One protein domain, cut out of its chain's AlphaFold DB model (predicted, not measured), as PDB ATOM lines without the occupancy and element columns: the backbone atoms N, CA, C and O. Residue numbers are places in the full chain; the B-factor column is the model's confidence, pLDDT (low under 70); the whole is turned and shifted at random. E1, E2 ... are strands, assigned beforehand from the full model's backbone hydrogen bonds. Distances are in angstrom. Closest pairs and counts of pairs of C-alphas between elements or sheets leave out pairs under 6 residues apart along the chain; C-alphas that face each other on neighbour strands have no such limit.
ATOM      1  N   VAL A  31     183.057 161.535 156.826       90.31
ATOM      2  CA  VAL A  31     183.191 160.414 157.750       90.31
ATOM      3  C   VAL A  31     182.101 159.402 157.437       90.31
ATOM      4  O   VAL A  31     180.949 159.764 157.199       90.31
ATOM      5  N   TRP A  32     182.462 158.119 157.434       89.62
ATOM      6  CA  TRP A  32     181.470 157.064 157.297       89.62
ATOM      7  C   TRP A  32     180.658 156.956 158.584       89.62
ATOM      8  O   TRP A  32     181.203 156.621 159.637       89.62
ATOM      9  N   ILE A  33     179.351 157.178 158.492       88.38
ATOM     10  CA  ILE A  33     178.422 157.056 159.612       88.38
ATOM     11  C   ILE A  33     177.421 155.948 159.289       88.38
ATOM     12  O   ILE A  33     176.799 155.927 158.226       88.38
ATOM     13  N   GLU A  34     177.274 154.991 160.210       89.12
ATOM     14  CA  GLU A  34     176.308 153.894 160.058       89.12
ATOM     15  C   GLU A  34     174.866 154.368 160.213       89.12
ATOM     16  O   GLU A  34     173.980 153.891 159.510       89.12
ATOM     17  N   CYS A  35     174.653 155.337 161.097       86.31
ATOM     18  CA  CYS A  35     173.364 155.952 161.356       86.31
ATOM     19  C   CYS A  35     173.524 157.472 161.404       86.31
ATOM     20  O   CYS A  35     173.639 158.064 162.475       86.31
ATOM     21  N   GLY A  36     173.642 158.090 160.229       83.31
ATOM     22  CA  GLY A  36     173.657 159.540 160.088       83.31
ATOM     23  C   GLY A  36     172.246 160.090 159.904       83.31
ATOM     24  O   GLY A  36     171.399 159.444 159.282       83.31
ATOM     25  N   GLY A  37     172.010 161.279 160.456       83.62
ATOM     26  CA  GLY A  37     170.775 162.036 160.265       83.62
ATOM     27  C   GLY A  37     170.756 162.785 158.934       83.62
ATOM     28  O   GLY A  37     171.256 162.316 157.912       83.62
ATOM     29  N   CYS A  38     170.187 163.987 158.942       79.94
ATOM     30  CA  CYS A  38     170.243 164.882 157.793       79.94
ATOM     31  C   CYS A  38     171.489 165.788 157.849       79.94
ATOM     32  O   CYS A  38     171.978 166.131 158.922       79.94
ATOM     33  N   GLU A  39     172.016 166.178 156.689       83.00
ATOM     34  CA  GLU A  39     173.138 167.118 156.605       83.00
ATOM     35  C   GLU A  39     172.635 168.548 156.396       83.00
ATOM     36  O   GLU A  39     171.651 168.786 155.687       83.00
ATOM     37  N   ASN A  40     173.353 169.513 156.968       81.25
ATOM     38  CA  ASN A  40     173.195 170.913 156.598       81.25
ATOM     39  C   ASN A  40     173.688 171.114 155.161       81.25
ATOM     40  O   ASN A  40     174.694 170.532 154.763       81.25
ATOM     41  N   THR A  41     173.012 171.956 154.383       83.88
ATOM     42  CA  THR A  41     173.410 172.287 153.004       83.88
ATOM     43  C   THR A  41     173.678 173.782 152.868       83.88
ATOM     44  O   THR A  41     173.249 174.566 153.712       83.88
ATOM     45  N   CYS A  42     174.339 174.216 151.792       80.38
ATOM     46  CA  CYS A  42     174.469 175.654 151.497       80.38
ATOM     47  C   CYS A  42     173.110 176.377 151.392       80.38
ATOM     48  O   CYS A  42     173.026 177.582 151.621       80.38
ATOM     49  N   GLU A  43     172.049 175.641 151.052       78.56
ATOM     50  CA  GLU A  43     170.673 176.141 150.981       78.56
ATOM     51  C   GLU A  43     169.930 176.065 152.320       78.56
ATOM     52  O   GLU A  43     168.996 176.834 152.556       78.56
ATOM     53  N   CYS A  44     170.349 175.136 153.186       76.75
ATOM     54  CA  CYS A  44     169.787 174.834 154.497       76.75
ATOM     55  C   CYS A  44     170.896 174.671 155.550       76.75
ATOM     56  O   CYS A  44     171.127 173.552 156.020       76.75
ATOM     57  N   PRO A  45     171.589 175.740 155.961       71.38
ATOM     58  CA  PRO A  45     172.699 175.614 156.907       71.38
ATOM     59  C   PRO A  45     172.253 175.297 158.341       71.38
ATOM     60  O   PRO A  45     173.082 174.946 159.174       71.38
ATOM     61  N   SER A  46     170.961 175.452 158.639       71.88
ATOM     62  CA  SER A  46     170.357 175.183 159.946       71.88
ATOM     63  C   SER A  46     169.144 174.260 159.798       71.88
ATOM     64  O   SER A  46     168.031 174.616 160.199       71.88
ATOM     65  N   ARG A  47     169.320 173.112 159.136       71.06
ATOM     66  CA  ARG A  47     168.228 172.151 158.976       71.06
ATOM     67  C   ARG A  47     167.985 171.451 160.314       71.06
ATOM     68  O   ARG A  47     168.906 170.909 160.913       71.06
ATOM     69  N   VAL A  48     166.736 171.447 160.771       71.31
ATOM     70  CA  VAL A  48     166.322 170.587 161.886       71.31
ATOM     71  C   VAL A  48     166.069 169.200 161.307       71.31
ATOM     72  O   VAL A  48     165.147 169.030 160.510       71.31
ATOM     73  N   CYS A  49     166.922 168.239 161.650       69.06
ATOM     74  CA  CYS A  49     166.702 166.839 161.312       69.06
ATOM     75  C   CYS A  49     165.745 166.221 162.321       69.06
ATOM     76  O   CYS A  49     165.872 166.468 163.519       69.06
ATOM     77  N   ASP A  50     164.828 165.391 161.843       67.94
ATOM     78  CA  ASP A  50     164.123 164.470 162.723       67.94
ATOM     79  C   ASP A  50     165.126 163.379 163.134       67.94
ATOM     80  O   ASP A  50     165.729 162.738 162.270       67.94
ATOM     81  N   GLU A  51     165.366 163.191 164.434       64.88
ATOM     82  CA  GLU A  51     166.371 162.238 164.950       64.88
ATOM     83  C   GLU A  51     166.050 160.776 164.592       64.88
ATOM     84  O   GLU A  51     166.857 159.871 164.797       64.88
ATOM     85  N   THR A  52     164.860 160.539 164.046       71.56
ATOM     86  CA  THR A  52     164.386 159.234 163.591       71.56
ATOM     87  C   THR A  52     164.918 158.831 162.211       71.56
ATOM     88  O   THR A  52     164.860 157.648 161.866       71.56
ATOM     89  N   GLU A  53     165.462 159.761 161.415       73.75
ATOM     90  CA  GLU A  53     166.078 159.421 160.129       73.75
ATOM     91  C   GLU A  53     167.487 158.849 160.329       73.75
ATOM     92  O   GLU A  53     168.409 159.547 160.732       73.75
ATOM     93  N   CYS A  54     167.658 157.571 159.986       84.12
ATOM     94  CA  CYS A  54     168.934 156.866 160.046       84.12
ATOM     95  C   CYS A  54     169.351 156.443 158.637       84.12
ATOM     96  O   CYS A  54     168.714 155.585 158.020       84.12
ATOM     97  N   ARG A  55     170.408 157.057 158.106       86.75
ATOM     98  CA  ARG A  55     170.962 156.739 156.786       86.75
ATOM     99  C   ARG A  55     172.429 156.355 156.934       86.75
ATOM    100  O   ARG A  55     173.200 157.052 157.583       86.75
ATOM    101  N   THR A  56     172.812 155.238 156.330       89.31
ATOM    102  CA  THR A  56     174.211 154.800 156.280       89.31
ATOM    103  C   THR A  56     174.910 155.438 155.085       89.31
ATOM    104  O   THR A  56     174.389 155.377 153.971       89.31
ATOM    105  N   GLY A  57     176.096 156.013 155.285       90.06
ATOM    106  CA  GLY A  57     176.865 156.614 154.197       90.06
ATOM    107  C   GLY A  57     177.997 157.517 154.672       90.06
ATOM    108  O   GLY A  57     178.383 157.486 155.838       90.06
ATOM    109  N   CYS A  58     178.526 158.317 153.749       89.81
ATOM    110  CA  CYS A  58     179.505 159.356 154.046       89.81
ATOM    111  C   CYS A  58     178.793 160.671 154.354       89.81
ATOM    112  O   CYS A  58     177.954 161.125 153.576       89.81
ATOM    113  N   PHE A  59     179.136 161.261 155.492       90.38
ATOM    114  CA  PHE A  59     178.569 162.514 155.973       90.38
ATOM    115  C   PHE A  59     179.678 163.527 156.210       90.38
ATOM    116  O   PHE A  59     180.796 163.145 156.555       90.38
ATOM    117  N   CYS A  60     179.376 164.814 156.073       90.00
ATOM    118  CA  CYS A  60     180.255 165.880 156.515       90.00
ATOM    119  C   CYS A  60     180.626 165.666 157.978       90.00
ATOM    120  O   CYS A  60     179.776 165.321 158.798       90.00
ATOM    121  N   ASP A  61     181.911 165.856 158.271       87.69
ATOM    122  CA  ASP A  61     182.486 165.609 159.588       87.69
ATOM    123  C   ASP A  61     181.651 166.284 160.702       87.69
ATOM    124  O   ASP A  61     181.608 167.520 160.763       87.69
ATOM    125  N   PRO A  62     180.970 165.502 161.567       80.19
ATOM    126  CA  PRO A  62     180.056 166.041 162.571       80.19
ATOM    127  C   PRO A  62     180.787 166.841 163.655       80.19
ATOM    128  O   PRO A  62     180.173 167.689 164.303       80.19
ATOM    129  N   ASP A  63     182.102 166.645 163.807       82.31
ATOM    130  CA  ASP A  63     182.936 167.438 164.713       82.31
ATOM    131  C   ASP A  63     183.181 168.865 164.179       82.31
ATOM    132  O   ASP A  63     183.699 169.731 164.892       82.31
ATOM    133  N   LYS A  64     182.790 169.150 162.926       83.62
ATOM    134  CA  LYS A  64     182.910 170.463 162.282       83.62
ATOM    135  C   LYS A  64     181.524 171.048 161.978       83.62
ATOM    136  O   LYS A  64     181.040 170.939 160.852       83.62
ATOM    137  N   PRO A  65     180.909 171.793 162.918       75.00
ATOM    138  CA  PRO A  65     179.524 172.272 162.793       75.00
ATOM    139  C   PRO A  65     179.302 173.302 161.673       75.00
ATOM    140  O   PRO A  65     178.164 173.654 161.371       75.00
ATOM    141  N   PHE A  66     180.379 173.820 161.077       78.00
ATOM    142  CA  PHE A  66     180.329 174.763 159.961       78.00
ATOM    143  C   PHE A  66     180.414 174.085 158.593       78.00
ATOM    144  O   PHE A  66     180.283 174.781 157.585       78.00
ATOM    145  N   LEU A  67     180.655 172.769 158.540       85.00
ATOM    146  CA  LEU A  67     180.619 172.039 157.284       85.00
ATOM    147  C   LEU A  67     179.177 171.863 156.826       85.00
ATOM    148  O   LEU A  67     178.297 171.445 157.578       85.00
ATOM    149  N   VAL A  68     178.962 172.176 155.558       86.12
ATOM    150  CA  VAL A  68     177.695 171.987 154.871       86.12
ATOM    151  C   VAL A  68     177.940 171.241 153.569       86.12
ATOM    152  O   VAL A  68     178.962 171.413 152.900       86.12
ATOM    153  N   ARG A  69     176.970 170.417 153.192       87.94
ATOM    154  CA  ARG A  69     176.947 169.728 151.914       87.94
ATOM    155  C   ARG A  69     176.647 170.737 150.806       87.94
ATOM    156  O   ARG A  69     175.596 171.383 150.786       87.94
ATOM    157  N   ASN A  70     177.574 170.857 149.866       87.06
ATOM    158  CA  ASN A  70     177.406 171.594 148.622       87.06
ATOM    159  C   ASN A  70     177.582 170.621 147.454       87.06
ATOM    160  O   ASN A  70     178.688 170.132 147.218       87.06
ATOM    161  N   ASN A  71     176.489 170.309 146.755       84.00
ATOM    162  CA  ASN A  71     176.416 169.252 145.743       84.00
ATOM    163  C   ASN A  71     176.906 167.894 146.282       84.00
ATOM    164  O   ASN A  71     176.144 167.178 146.923       84.00
ATOM    165  N   SER A  72     178.174 167.553 146.061       83.50
ATOM    166  CA  SER A  72     178.793 166.281 146.450       83.50
ATOM    167  C   SER A  72     179.993 166.450 147.385       83.50
ATOM    168  O   SER A  72     180.729 165.497 147.595       83.50
ATOM    169  N   THR A  73     180.223 167.650 147.917       88.06
ATOM    170  CA  THR A  73     181.395 167.960 148.747       88.06
ATOM    171  C   THR A  73     180.995 168.663 150.031       88.06
ATOM    172  O   THR A  73     180.029 169.428 150.042       88.06
ATOM    173  N   CYS A  74     181.759 168.437 151.093       89.31
ATOM    174  CA  CYS A  74     181.629 169.175 152.341       89.31
ATOM    175  C   CYS A  74     182.529 170.403 152.307       89.31
ATOM    176  O   CYS A  74     183.751 170.288 152.235       89.31
ATOM    177  N   VAL A  75     181.908 171.573 152.347       88.69
ATOM    178  CA  VAL A  75     182.591 172.869 152.339       88.69
ATOM    179  C   VAL A  75     182.223 173.630 153.595       88.69
ATOM    180  O   VAL A  75     181.205 173.346 154.229       88.69
ATOM    181  N   ASN A  76     183.029 174.618 153.965       85.81
ATOM    182  CA  ASN A  76     182.604 175.502 155.035       85.81
ATOM    183  C   ASN A  76     181.436 176.367 154.563       85.81
ATOM    184  O   ASN A  76     181.399 176.818 153.423       85.81
ATOM    185  N   TYR A  77     180.513 176.673 155.467       78.62
ATOM    186  CA  TYR A  77     179.338 177.485 155.160       78.62
ATOM    187  C   TYR A  77     179.659 178.831 154.472       78.62
ATOM    188  O   TYR A  77     178.912 179.289 153.612       78.62
ATOM    189  N   TRP A  78     180.784 179.469 154.805       77.31
ATOM    190  CA  TRP A  78     181.211 180.730 154.179       77.31
ATOM    191  C   TRP A  78     181.794 180.575 152.763       77.31
ATOM    192  O   TRP A  78     182.047 181.582 152.110       77.31
ATOM    193  N   GLU A  79     182.020 179.350 152.292       83.19
ATOM    194  CA  GLU A  79     182.468 179.039 150.926       83.19
ATOM    195  C   GLU A  79     181.283 178.840 149.963       83.19
ATOM    196  O   GLU A  79     181.480 178.588 148.778       83.19
ATOM    197  N   CYS A  80     180.042 178.954 150.445       80.88
ATOM    198  CA  CYS A  80     178.850 178.866 149.609       80.88
ATOM    199  C   CYS A  80     178.678 180.135 148.747       80.88
ATOM    200  O   CYS A  80     178.490 181.230 149.276       80.88
ATOM    201  N   ASP A  81     178.632 179.976 147.418       73.62
ATOM    202  CA  ASP A  81     178.440 181.078 146.451       73.62
ATOM    203  C   ASP A  81     177.105 181.826 146.625       73.62
ATOM    204  O   ASP A  81     176.961 182.993 146.251       73.62
ATOM    205  N   LYS A  82     176.101 181.145 147.187       62.59
ATOM    206  CA  LYS A  82     174.800 181.706 147.554       62.59
ATOM    207  C   LYS A  82     174.446 181.235 148.954       62.59
ATOM    208  O   LYS A  82     174.124 180.067 149.149       62.59
ATOM    209  N   LEU A  83     174.453 182.159 149.910       59.44
ATOM    210  CA  LEU A  83     173.828 181.960 151.216       59.44
ATOM    211  C   LEU A  83     172.312 181.970 150.983       59.44
ATOM    212  O   LEU A  83     171.665 183.016 151.036       59.44
ATOM    213  N   SER A  84     171.766 180.826 150.583       54.94
ATOM    214  CA  SER A  84     170.326 180.648 150.469       54.94
ATOM    215  C   SER A  84     169.824 180.236 151.847       54.94
ATOM    216  O   SER A  84     170.322 179.299 152.456       54.94
ATOM    217  N   TYR A  85     168.883 181.005 152.380       60.00
ATOM    218  CA  TYR A  85     168.350 180.850 153.734       60.00
ATOM    219  C   TYR A  85     167.030 180.059 153.700       60.00
ATOM    220  O   TYR A  85     166.070 180.401 154.382       60.00
ATOM    221  N   GLY A  86     166.928 179.056 152.826       58.00
ATOM    222  CA  GLY A  86     165.649 178.537 152.333       58.00
ATOM    223  C   GLY A  86     164.886 177.601 153.271       58.00
ATOM    224  O   GLY A  86     163.842 177.086 152.880       58.00
ATOM    225  N   CYS A  87     165.390 177.325 154.474       64.81
ATOM    226  CA  CYS A  87     164.983 176.128 155.214       64.81
ATOM    227  C   CYS A  87     164.440 176.504 156.572       64.81
ATOM    228  O   CYS A  87     165.119 176.485 157.596       64.81
ATOM    229  N   CYS A  88     163.177 176.884 156.529       68.69
ATOM    230  CA  CYS A  88     162.377 177.078 157.709       68.69
ATOM    231  C   CYS A  88     161.940 175.720 158.254       68.69
ATOM    232  O   CYS A  88     161.485 174.881 157.470       68.69
ATOM    233  N   PRO A  89     162.039 175.488 159.575       68.12
ATOM    234  CA  PRO A  89     161.348 174.358 160.179       68.12
ATOM    235  C   PRO A  89     159.837 174.488 159.927       68.12
ATOM    236  O   PRO A  89     159.339 175.577 159.627       68.12
ATOM    237  N   ALA A  90     159.100 173.381 160.041       71.38
ATOM    238  CA  ALA A  90     157.644 173.404 159.940       71.38
ATOM    239  C   ALA A  90     157.060 174.254 161.085       71.38
ATOM    240  O   ALA A  90     156.946 173.793 162.219       71.38
ATOM    241  N   CYS A  91     156.741 175.514 160.793       75.81
ATOM    242  CA  CYS A  91     156.129 176.432 161.748       75.81
ATOM    243  C   CYS A  91     154.628 176.162 161.887       75.81
ATOM    244  O   CYS A  91     153.981 175.663 160.961       75.81
ATOM    245  N   GLN A  92     154.057 176.510 163.040       82.00
ATOM    246  CA  GLN A  92     152.611 176.425 163.243       82.00
ATOM    247  C   GLN A  92     151.872 177.464 162.385       82.00
ATOM    248  O   GLN A  92     152.446 178.461 161.960       82.00
ATOM    249  N   ALA A  93     150.565 177.276 162.174       80.38
ATOM    250  CA  ALA A  93     149.754 178.174 161.341       80.38
ATOM    251  C   ALA A  93     149.745 179.649 161.813       80.38
ATOM    252  O   ALA A  93     149.473 180.542 161.018       80.38
ATOM    253  N   SER A  94     150.042 179.907 163.093       83.56
ATOM    254  CA  SER A  94     150.139 181.250 163.694       83.56
ATOM    255  C   SER A  94     151.573 181.784 163.800       83.56
ATOM    256  O   SER A  94     151.828 182.762 164.507       83.56
ATOM    257  N   GLU A  95     152.533 181.113 163.174       87.25
ATOM    258  CA  GLU A  95     153.946 181.457 163.227       87.25
ATOM    259  C   GLU A  95     154.465 181.750 161.822       87.25
ATOM    260  O   GLU A  95     154.106 181.091 160.847       87.25
ATOM    261  N   ARG A  96     155.366 182.728 161.721       83.38
ATOM    262  CA  ARG A  96     156.162 182.948 160.517       83.38
ATOM    263  C   ARG A  96     157.584 182.484 160.769       83.38
ATOM    264  O   ARG A  96     158.129 182.667 161.857       83.38
ATOM    265  N   CYS A  97     158.214 181.943 159.741       77.94
ATOM    266  CA  CYS A  97     159.642 181.718 159.798       77.94
ATOM    267  C   CYS A  97     160.384 183.042 159.633       77.94
ATOM    268  O   CYS A  97     160.218 183.745 158.633       77.94
ATOM    269  N   VAL A  98     161.211 183.371 160.617       78.62
ATOM    270  CA  VAL A  98     162.116 184.510 160.569       78.62
ATOM    271  C   VAL A  98     163.527 183.982 160.407       78.62
ATOM    272  O   VAL A  98     164.033 183.196 161.211       78.62
ATOM    273  N   LEU A  99     164.152 184.430 159.327       71.94
ATOM    274  CA  LEU A  99     165.552 184.191 159.042       71.94
ATOM    275  C   LEU A  99     166.327 185.360 159.630       71.94
ATOM    276  O   LEU A  99     166.013 186.515 159.339       71.94
ATOM    277  N   THR A 100     167.329 185.073 160.453       67.81
ATOM    278  CA  THR A 100     168.270 186.103 160.902       67.81
ATOM    279  C   THR A 100     169.517 186.052 160.019       67.81
ATOM    280  O   THR A 100     170.412 185.236 160.258       67.81
ATOM    281  N   PRO A 101     169.604 186.877 158.954       60.00
ATOM    282  CA  PRO A 101     170.835 186.976 158.188       60.00
ATOM    283  C   PRO A 101     171.898 187.601 159.091       60.00
ATOM    284  O   PRO A 101     171.760 188.742 159.534       60.00
ATOM    285  N   LYS A 102     172.978 186.871 159.376       60.31
ATOM    286  CA  LYS A 102     174.166 187.487 159.968       60.31
ATOM    287  C   LYS A 102     175.015 188.049 158.841       60.31
ATOM    288  O   LYS A 102     175.710 187.312 158.148       60.31
ATOM    289  N   THR A 103     174.961 189.364 158.652       60.12
ATOM    290  CA  THR A 103     175.990 190.057 157.879       60.12
ATOM    291  C   THR A 103     177.315 189.886 158.617       60.12
ATOM    292  O   THR A 103     177.470 190.236 159.785       60.12
ATOM    293  N   CYS A 104     178.264 189.252 157.945       61.00
ATOM    294  CA  CYS A 104     179.543 188.858 158.500       61.00
ATOM    295  C   CYS A 104     180.629 189.648 157.770       61.00
ATOM    296  O   CYS A 104     180.786 189.513 156.562       61.00
ATOM    297  N   GLY A 105     181.355 190.506 158.492       58.88
ATOM    298  CA  GLY A 105     182.451 191.289 157.912       58.88
ATOM    299  C   GLY A 105     183.751 190.494 157.727       58.88
ATOM    300  O   GLY A 105     184.589 190.897 156.924       58.88
ATOM    301  N   ARG A 106     183.937 189.386 158.471       57.03
ATOM    302  CA  ARG A 106     185.106 188.487 158.398       57.03
ATOM    303  C   ARG A 106     184.766 187.050 158.843       57.03
ATOM    304  O   ARG A 106     184.056 186.908 159.836       57.03
ATOM    305  N   PRO A 107     185.307 186.013 158.175       61.41
ATOM    306  CA  PRO A 107     185.142 184.611 158.566       61.41
ATOM    307  C   PRO A 107     185.907 184.249 159.863       61.41
ATOM    308  O   PRO A 107     186.895 184.918 160.180       61.41
ATOM    309  N   PRO A 108     185.498 183.186 160.593       65.31
ATOM    310  CA  PRO A 108     184.381 182.286 160.285       65.31
ATOM    311  C   PRO A 108     183.022 182.910 160.634       65.31
ATOM    312  O   PRO A 108     182.800 183.401 161.741       65.31
ATOM    313  N   CYS A 109     182.096 182.894 159.676       63.06
ATOM    314  CA  CYS A 109     180.739 183.382 159.890       63.06
ATOM    315  C   CYS A 109     179.930 182.314 160.634       63.06
ATOM    316  O   CYS A 109     179.923 181.152 160.230       63.06
ATOM    317  N   GLN A 110     179.222 182.702 161.696       63.16
ATOM    318  CA  GLN A 110     178.229 181.817 162.308       63.16
ATOM    319  C   GLN A 110     177.116 181.529 161.296       63.16
ATOM    320  O   GLN A 110     176.682 182.441 160.583       63.16
ATOM    321  N   SER A 111     176.650 180.284 161.252       61.78
ATOM    322  CA  SER A 111     175.499 179.888 160.446       61.78
ATOM    323  C   SER A 111     174.273 180.732 160.841       61.78
ATOM    324  O   SER A 111     174.066 181.012 162.028       61.78
ATOM    325  N   PRO A 112     173.468 181.191 159.870       66.00
ATOM    326  CA  PRO A 112     172.214 181.877 160.149       66.00
ATOM    327  C   PRO A 112     171.263 180.921 160.858       66.00
ATOM    328  O   PRO A 112     171.290 179.714 160.623       66.00
ATOM    329  N   THR A 113     170.397 181.465 161.706       69.69
ATOM    330  CA  THR A 113     169.352 180.678 162.357       69.69
ATOM    331  C   THR A 113     168.000 180.995 161.734       69.69
ATOM    332  O   THR A 113     167.629 182.162 161.558       69.69
ATOM    333  N   ALA A 114     167.266 179.937 161.395       75.00
ATOM    334  CA  ALA A 114     165.847 179.988 161.081       75.00
ATOM    335  C   ALA A 114     165.051 179.662 162.349       75.00
ATOM    336  O   ALA A 114     165.299 178.645 162.998       75.00
ATOM    337  N   LYS A 115     164.098 180.520 162.720       80.00
ATOM    338  CA  LYS A 115     163.232 180.289 163.882       80.00
ATOM    339  C   LYS A 115     161.787 180.643 163.549       80.00
ATOM    340  O   LYS A 115     161.533 181.623 162.853       80.00
ATOM    341  N   CYS A 116     160.846 179.869 164.080       83.25
ATOM    342  CA  CYS A 116     159.434 180.231 164.069       83.25
ATOM    343  C   CYS A 116     159.171 181.318 165.119       83.25
ATOM    344  O   CYS A 116     159.527 181.177 166.292       83.25
ATOM    345  N   GLU A 117     158.571 182.417 164.687       88.12
ATOM    346  CA  GLU A 117     158.174 183.527 165.543       88.12
ATOM    347  C   GLU A 117     156.671 183.766 165.387       88.12
ATOM    348  O   GLU A 117     156.148 183.755 164.270       88.12
ATOM    349  N   ARG A 118     155.960 183.961 166.505       86.44
ATOM    350  CA  ARG A 118     154.520 184.237 166.474       86.44
ATOM    351  C   ARG A 118     154.265 185.564 165.772       86.44
ATOM    352  O   ARG A 118     154.832 186.590 166.145       86.44
ATOM    353  N   THR A 119     153.386 185.547 164.784       77.50
ATOM    354  CA  THR A 119     152.782 186.764 164.237       77.50
ATOM    355  C   THR A 119     151.734 187.256 165.233       77.50
ATOM    356  O   THR A 119     150.776 186.532 165.500       77.50
TER     357      THR A 119
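This is residues 31 to 119 of the 120 residues of the protein "TIL domain-containing protein" of Steinernema carpocapsae (UniProt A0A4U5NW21). With little regular structure, the domain is two loose-looped lobes: hairpins E1-E2 and E3-E4 with looping residues 37 to 54 in one, the long hairpin E5-E6 in the other. The printed part has 89 residues, 32 of them in six named strands, E1 to E6 in chain order, with no named helix; the class is all strand, in three antiparallel two-stranded sheets. It is compact, with a radius of gyration of the C-alphas of 14.0 A, spanning 42 by 36 by 20 A.

E5, residues 95 to 100, and E6, residues 113 to 118, form an antiparallel hairpin at 148 degrees, with N 98 and O 115 2.9 A apart, within hydrogen-bond range. E3, residues 67 to 70, and E4, residues 73 to 76, form another at 133 degrees; N 70 and O 73 are 2.8 A apart, within range. E4 and E5 are apart. E1, residues 31 to 36, and E2, residues 55 to 60, form the third at 141 degrees; N 33 and O 57 are 2.8 A apart, within range. The closest C-alphas of E2 and E4, Cys 60 and Cys 74, are 5.5 A apart.

From first to last C-alpha, E6 measures 15.8 A, E5 15.2 A, E2 13.0 A, E1 and E4 9.9 A each, E3 9.2 A. C-alpha 31 begins E1 at (183.191, 160.414, 157.750); C-alpha 118 ends E6 at (154.520, 184.237, 166.474).

The farthest C-alphas, Trp 32 and Thr 119, are 41.9 A apart. The printed part has no cut; links E1 to E2, E4 to E5 and E5 to E6 are long. Residues 49 to 51, 82 to 89 and 100 to 113 have pLDDT under 70.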